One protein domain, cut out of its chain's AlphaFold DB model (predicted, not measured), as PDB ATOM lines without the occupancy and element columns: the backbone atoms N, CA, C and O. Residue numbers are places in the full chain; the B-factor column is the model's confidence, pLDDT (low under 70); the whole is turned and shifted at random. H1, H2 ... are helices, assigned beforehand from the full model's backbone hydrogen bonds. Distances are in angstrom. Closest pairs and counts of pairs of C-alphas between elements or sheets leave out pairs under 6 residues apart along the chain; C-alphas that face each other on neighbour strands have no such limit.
ATOM      1  N   GLY A 996      35.967  38.213 -48.206       96.25
ATOM      2  CA  GLY A 996      35.431  38.471 -46.865       96.25
ATOM      3  C   GLY A 996      34.330  37.485 -46.452       96.25
ATOM      4  O   GLY A 996      34.316  37.019 -45.314       96.25
ATOM      5  N   VAL A 997      33.439  37.104 -47.376       95.81
ATOM      6  CA  VAL A 997      32.439  36.048 -47.138       95.81
ATOM      7  C   VAL A 997      33.103  34.674 -47.011       95.81
ATOM      8  O   VAL A 997      32.739  33.922 -46.110       95.81
ATOM      9  N   PHE A 998      34.088  34.350 -47.853       93.62
ATOM     10  CA  PHE A 998      34.822  33.082 -47.789       93.62
ATOM     11  C   PHE A 998      35.572  32.919 -46.459       93.62
ATOM     12  O   PHE A 998      35.405  31.902 -45.790       93.62
ATOM     13  N   ILE A 999      36.311  33.946 -46.031       92.75
ATOM     14  CA  ILE A 999      37.009  34.000 -44.739       92.75
ATOM     15  C   ILE A 999      36.000  33.892 -43.589       92.75
ATOM     16  O   ILE A 999      36.184  33.077 -42.693       92.75
ATOM     17  N   CYS A1000      34.881  34.622 -43.631       94.69
ATOM     18  CA  CYS A1000      33.838  34.520 -42.603       94.69
ATOM     19  C   CYS A1000      33.244  33.099 -42.509       94.69
ATOM     20  O   CYS A1000      33.078  32.567 -41.412       94.69
ATOM     21  N   VAL A1001      32.988  32.439 -43.645       94.62
ATOM     22  CA  VAL A1001      32.541  31.036 -43.680       94.62
ATOM     23  C   VAL A1001      33.627  30.091 -43.153       94.62
ATOM     24  O   VAL A1001      33.301  29.196 -42.373       94.62
ATOM     25  N   HIS A1002      34.901  30.298 -43.502       90.12
ATOM     26  CA  HIS A1002      36.016  29.513 -42.964       90.12
ATOM     27  C   HIS A1002      36.110  29.654 -41.438       90.12
ATOM     28  O   HIS A1002      36.062  28.647 -40.734       90.12
ATOM     29  N   PHE A1003      36.111  30.881 -40.908       92.25
ATOM     30  CA  PHE A1003      36.097  31.151 -39.465       92.25
ATOM     31  C   PHE A1003      34.890  30.527 -38.757       92.25
ATOM     32  O   PHE A1003      35.049  29.976 -37.670       92.25
ATOM     33  N   ILE A1004      33.696  30.541 -39.360       92.81
ATOM     34  CA  ILE A1004      32.513  29.870 -38.800       92.81
ATOM     35  C   ILE A1004      32.711  28.345 -38.764       92.81
ATOM     36  O   ILE A1004      32.432  27.727 -37.737       92.81
ATOM     37  N   LEU A1005      33.236  27.727 -39.826       89.88
ATOM     38  CA  LEU A1005      33.535  26.286 -39.862       89.88
ATOM     39  C   LEU A1005      34.654  25.891 -38.875       89.88
ATOM     40  O   LEU A1005      34.576  24.831 -38.245       89.88
ATOM     41  N   ARG A1006      35.656  26.758 -38.692       87.81
ATOM     42  CA  ARG A1006      36.767  26.601 -37.743       87.81
ATOM     43  C   ARG A1006      36.274  26.723 -36.295       87.81
ATOM     44  O   ARG A1006      36.520  25.831 -35.483       87.81
ATOM     45  N   ALA A1007      35.474  27.749 -35.988       88.75
ATOM     46  CA  ALA A1007      34.877  27.984 -34.669       88.75
ATOM     47  C   ALA A1007      33.855  26.907 -34.262       88.75
ATOM     48  O   ALA A1007      33.849  26.462 -33.116       88.75
ATOM     49  N   LEU A1008      33.040  26.422 -35.207       89.19
ATOM     50  CA  LEU A1008      32.141  25.276 -35.010       89.19
ATOM     51  C   LEU A1008      32.886  23.931 -34.881       89.19
ATOM     52  O   LEU A1008      32.240  22.904 -34.672       89.19
ATOM     53  N   ARG A1009      34.224  23.917 -35.015       87.50
ATOM     54  CA  ARG A1009      35.080  22.718 -35.025       87.50
ATOM     55  C   ARG A1009      34.547  21.646 -35.979       87.50
ATOM     56  O   ARG A1009      34.447  20.469 -35.631       87.50
ATOM     57  N   VAL A1010      34.201  22.050 -37.204       83.44
ATOM     58  CA  VAL A1010      33.599  21.133 -38.184       83.44
ATOM     59  C   VAL A1010      34.615  20.116 -38.716       83.44
ATOM     60  O   VAL A1010      34.190  19.054 -39.145       83.44
ATOM     61  N   GLY A1011      35.931  20.340 -38.593       79.31
ATOM     62  CA  GLY A1011      36.965  19.333 -38.896       79.31
ATOM     63  C   GLY A1011      36.721  17.982 -38.190       79.31
ATOM     64  O   GLY A1011      36.453  16.989 -38.868       79.31
ATOM     65  N   PRO A1012      36.689  17.934 -36.843       76.38
ATOM     66  CA  PRO A1012      36.237  16.764 -36.081       76.38
ATOM     67  C   PRO A1012      34.876  16.178 -36.503       76.38
ATOM     68  O   PRO A1012      34.695  14.963 -36.464       76.38
ATOM     69  N   ILE A1013      33.920  17.010 -36.931       75.38
ATOM     70  CA  ILE A1013      32.568  16.571 -37.327       75.38
ATOM     71  C   ILE A1013      32.569  15.947 -38.737       75.38
ATOM     72  O   ILE A1013      31.933  14.919 -38.953       75.38
ATOM     73  N   LEU A1014      33.324  16.505 -39.685       66.88
ATOM     74  CA  LEU A1014      33.595  15.925 -41.006       66.88
ATOM     75  C   LEU A1014      34.352  14.600 -40.875       66.88
ATOM     76  O   LEU A1014      34.010  13.629 -41.553       66.88
ATOM     77  N   GLY A1015      35.298  14.529 -39.933       74.69
ATOM     78  CA  GLY A1015      35.930  13.278 -39.527       74.69
ATOM     79  C   GLY A1015      34.907  12.250 -39.027       74.69
ATOM     80  O   GLY A1015      34.898  11.109 -39.481       74.69
ATOM     81  N   PHE A1016      33.965  12.669 -38.178       70.69
ATOM     82  CA  PHE A1016      32.873  11.815 -37.692       70.69
ATOM     83  C   PHE A1016      31.919  11.338 -38.807       70.69
ATOM     84  O   PHE A1016      31.349  10.252 -38.711       70.69
ATOM     85  N   PHE A1017      31.772  12.103 -39.893       77.81
ATOM     86  CA  PHE A1017      31.017  11.704 -41.090       77.81
ATOM     87  C   PHE A1017      31.813  10.842 -42.088       77.81
ATOM     88  O   PHE A1017      31.288  10.501 -43.148       77.81
ATOM     89  N   GLY A1018      33.046  10.444 -41.760       56.69
ATOM     90  CA  GLY A1018      33.860   9.566 -42.604       56.69
ATOM     91  C   GLY A1018      34.523  10.268 -43.790       56.69
ATOM     92  O   GLY A1018      35.015   9.595 -44.691       56.69
ATOM     93  N   ALA A1019      34.601  11.603 -43.784       63.62
ATOM     94  CA  ALA A1019      35.426  12.367 -44.725       63.62
ATOM     95  C   ALA A1019      36.922  12.352 -44.325       63.62
ATOM     96  O   ALA A1019      37.646  13.311 -44.558       63.62
ATOM     97  N   THR A1020      37.395  11.263 -43.711       57.88
ATOM     98  CA  THR A1020      38.762  11.074 -43.187       57.88
ATOM     99  C   THR A1020      39.729  10.540 -44.247       57.88
ATOM    100  O   THR A1020      40.562   9.683 -43.959       57.88
ATOM    101  N   GLY A1021      39.596  10.989 -45.497       81.94
ATOM    102  CA  GLY A1021      40.621  10.732 -46.509       81.94
ATOM    103  C   GLY A1021      41.859  11.591 -46.226       81.94
ATOM    104  O   GLY A1021      41.688  12.726 -45.770       81.94
ATOM    105  N   PRO A1022      43.088  11.119 -46.513       72.75
ATOM    106  CA  PRO A1022      44.285  11.956 -46.394       72.75
ATOM    107  C   PRO A1022      44.148  13.235 -47.235       72.75
ATOM    108  O   PRO A1022      44.491  14.313 -46.763       72.75
ATOM    109  N   ASP A1023      43.511  13.140 -48.406       69.69
ATOM    110  CA  ASP A1023      43.161  14.263 -49.282       69.69
ATOM    111  C   ASP A1023      42.367  15.370 -48.562       69.69
ATOM    112  O   ASP A1023      42.585  16.551 -48.809       69.69
ATOM    113  N   ALA A1024      41.446  15.009 -47.660       72.62
ATOM    114  CA  ALA A1024      40.610  15.968 -46.937       72.62
ATOM    115  C   ALA A1024      41.385  16.689 -45.821       72.62
ATOM    116  O   ALA A1024      41.152  17.872 -45.577       72.62
ATOM    117  N   VAL A1025      42.337  15.995 -45.186       75.06
ATOM    118  CA  VAL A1025      43.296  16.604 -44.251       75.06
ATOM    119  C   VAL A1025      44.254  17.522 -45.016       75.06
ATOM    120  O   VAL A1025      44.461  18.660 -44.609       75.06
ATOM    121  N   GLY A1026      44.752  17.083 -46.177       80.69
ATOM    122  CA  GLY A1026      45.573  17.897 -47.075       80.69
ATOM    123  C   GLY A1026      44.866  19.176 -47.531       80.69
ATOM    124  O   GLY A1026      45.452  20.253 -47.456       80.69
ATOM    125  N   TYR A1027      43.588  19.092 -47.918       77.38
ATOM    126  CA  TYR A1027      42.774  20.266 -48.255       77.38
ATOM    127  C   TYR A1027      42.585  21.229 -47.076       77.38
ATOM    128  O   TYR A1027      42.587  22.439 -47.292       77.38
ATOM    129  N   TRP A1028      42.429  20.728 -45.844       79.62
ATOM    130  CA  TRP A1028      42.319  21.600 -44.673       79.62
ATOM    131  C   TRP A1028      43.652  22.285 -44.350       79.62
ATOM    132  O   TRP A1028      43.689  23.505 -44.221       79.62
ATOM    133  N   ASN A1029      44.754  21.534 -44.329       78.25
ATOM    134  CA  ASN A1029      46.091  22.077 -44.078       78.25
ATOM    135  C   ASN A1029      46.509  23.092 -45.159       78.25
ATOM    136  O   ASN A1029      47.106  24.117 -44.843       78.25
ATOM    137  N   ALA A1030      46.154  22.853 -46.427       81.69
ATOM    138  CA  ALA A1030      46.383  23.805 -47.514       81.69
ATOM    139  C   ALA A1030      45.554  25.092 -47.349       81.69
ATOM    140  O   ALA A1030      46.054  26.177 -47.632       81.69
ATOM    141  N   LEU A1031      44.312  24.997 -46.857       79.94
ATOM    142  CA  LEU A1031      43.501  26.174 -46.531       79.94
ATOM    143  C   LEU A1031      44.063  26.951 -45.335       79.94
ATOM    144  O   LEU A1031      44.090  28.175 -45.401       79.94
ATOM    145  N   GLU A1032      44.554  26.283 -44.289       82.25
ATOM    146  CA  GLU A1032      45.193  26.963 -43.150       82.25
ATOM    147  C   GLU A1032      46.533  27.619 -43.543       82.25
ATOM    148  O   GLU A1032      46.822  28.724 -43.089       82.25
ATOM    149  N   ALA A1033      47.308  27.017 -44.454       84.31
ATOM    150  CA  ALA A1033      48.514  27.636 -45.017       84.31
ATOM    151  C   ALA A1033      48.199  28.868 -45.891       84.31
ATOM    152  O   ALA A1033      48.887  29.884 -45.805       84.31
ATOM    153  N   ILE A1034      47.136  28.809 -46.704       82.62
ATOM    154  CA  ILE A1034      46.666  29.949 -47.510       82.62
ATOM    155  C   ILE A1034      46.063  31.048 -46.620       82.62
ATOM    156  O   ILE A1034      46.267  32.227 -46.902       82.62
ATOM    157  N   GLU A1035      45.361  30.696 -45.535       82.25
ATOM    158  CA  GLU A1035      44.883  31.660 -44.534       82.25
ATOM    159  C   GLU A1035      46.060  32.362 -43.842       82.25
ATOM    160  O   GLU A1035      46.043  33.586 -43.741       82.25
ATOM    161  N   GLY A1036      47.109  31.627 -43.454       84.44
ATOM    162  CA  GLY A1036      48.346  32.200 -42.911       84.44
ATOM    163  C   GLY A1036      49.004  33.195 -43.870       84.44
ATOM    164  O   GLY A1036      49.166  34.361 -43.522       84.44
ATOM    165  N   LEU A1037      49.278  32.776 -45.111       82.81
ATOM    166  CA  LEU A1037      49.881  33.641 -46.136       82.81
ATOM    167  C   LEU A1037      49.034  34.886 -46.451       82.81
ATOM    168  O   LEU A1037      49.591  35.957 -46.684       82.81
ATOM    169  N   LEU A1038      47.700  34.777 -46.446       77.88
ATOM    170  CA  LEU A1038      46.813  35.932 -46.612       77.88
ATOM    171  C   LEU A1038      46.844  36.866 -45.399       77.88
ATOM    172  O   LEU A1038      46.853  38.081 -45.582       77.88
ATOM    173  N   LEU A1039      46.857  36.332 -44.176       79.56
ATOM    174  CA  LEU A1039      46.922  37.137 -42.955       79.56
ATOM    175  C   LEU A1039      48.259  37.872 -42.831       79.56
ATOM    176  O   LEU A1039      48.251  39.051 -42.486       79.56
ATOM    177  N   ASP A1040      49.376  37.227 -43.172       82.31
ATOM    178  CA  ASP A1040      50.689  37.876 -43.188       82.31
ATOM    179  C   ASP A1040      50.793  38.917 -44.318       82.31
ATOM    180  O   ASP A1040      51.267  40.023 -44.072       82.31
ATOM    181  N   TYR A1041      50.237  38.650 -45.509       82.62
ATOM    182  CA  TYR A1041      50.144  39.642 -46.596       82.62
ATOM    183  C   TYR A1041      49.237  40.845 -46.263       82.62
ATOM    184  O   TYR A1041      49.424  41.932 -46.799       82.62
ATOM    185  N   PHE A1042      48.244  40.685 -45.379       76.31
ATOM    186  CA  PHE A1042      47.452  41.803 -44.840       76.31
ATOM    187  C   PHE A1042      48.080  42.462 -43.598       76.31
ATOM    188  O   PHE A1042      47.527  43.441 -43.088       76.31
ATOM    189  N   ARG A1043      49.201  41.930 -43.098       75.62
ATOM    190  CA  ARG A1043      49.960  42.452 -41.953       75.62
ATOM    191  C   ARG A1043      51.204  43.239 -42.386       75.62
ATOM    192  O   ARG A1043      51.635  44.106 -41.627       75.62
ATOM    193  N   SER A1044      51.751  42.929 -43.565       68.56
ATOM    194  CA  SER A1044      52.789  43.687 -44.284       68.56
ATOM    195  C   SER A1044      52.234  44.911 -45.012       68.56
ATOM    196  O   SER A1044      52.824  45.998 -44.847       68.56
TER     197      SER A1044
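What this domain is: This is residues 996 to 1044 of the 1044 residues of an uncharacterized protein of Schistocephalus solidus (UniProt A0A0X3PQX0). One long helix, H3, makes one side of a loose, narrow U, and two shorter helices, H1 and H2, joined at an angle, make the other, with no helix touching another. The chain runs along H1 and H2, turns through residues 1017 to 1021 and comes back along H3. The printed part has 49 residues with three named helices, H1, H2, H3, and no named strand, and is all helix. It is loose, with a radius of gyration of the C-alphas of 12.1 A, and elongated, spanning 39 by 20 by 13 A.

How they stand to each other: H3, residues 1022 to 1041, and H2, residues 1010 to 1016, are near each other, with 6 pairs of C-alphas within 10 A. H1, residues 996 to 1007, is only just apart from H3, at 8.2 A. H1 and H2 are close but not clearly touching; their closest C-alphas, of Leu 1005 and Gly 1011, are 7.8 A apart. They run the same way at a steep tilt of 52 degrees. In H1, H2 and H3 every O i to N i+4 pair is within hydrogen-bond range.

Where its parts are: H3 measures 28.3 A, from C-alpha 1022 at (44.285, 11.956, -46.394) to C-alpha 1041 at (50.144, 39.642, -46.596). H1 measures 16.1 A from C-alpha 996 at (35.431, 38.471, -46.865), and H2 9.4 A.

The domain as a whole: The C-alphas farthest apart, of Gly 1018 and Ser 1044, the chain's last residue, are 39.1 A apart. The printed part has no cut, and both links are tight. Residues 1036 to 1044, of which 1036 to 1041 belong to H3, stand free, as do residues 1003 to 1009, of which 1003 to 1007 belong to H1. The pLDDT is under 70 at residues 1014, 1018 to 1020, 1023 and 1044.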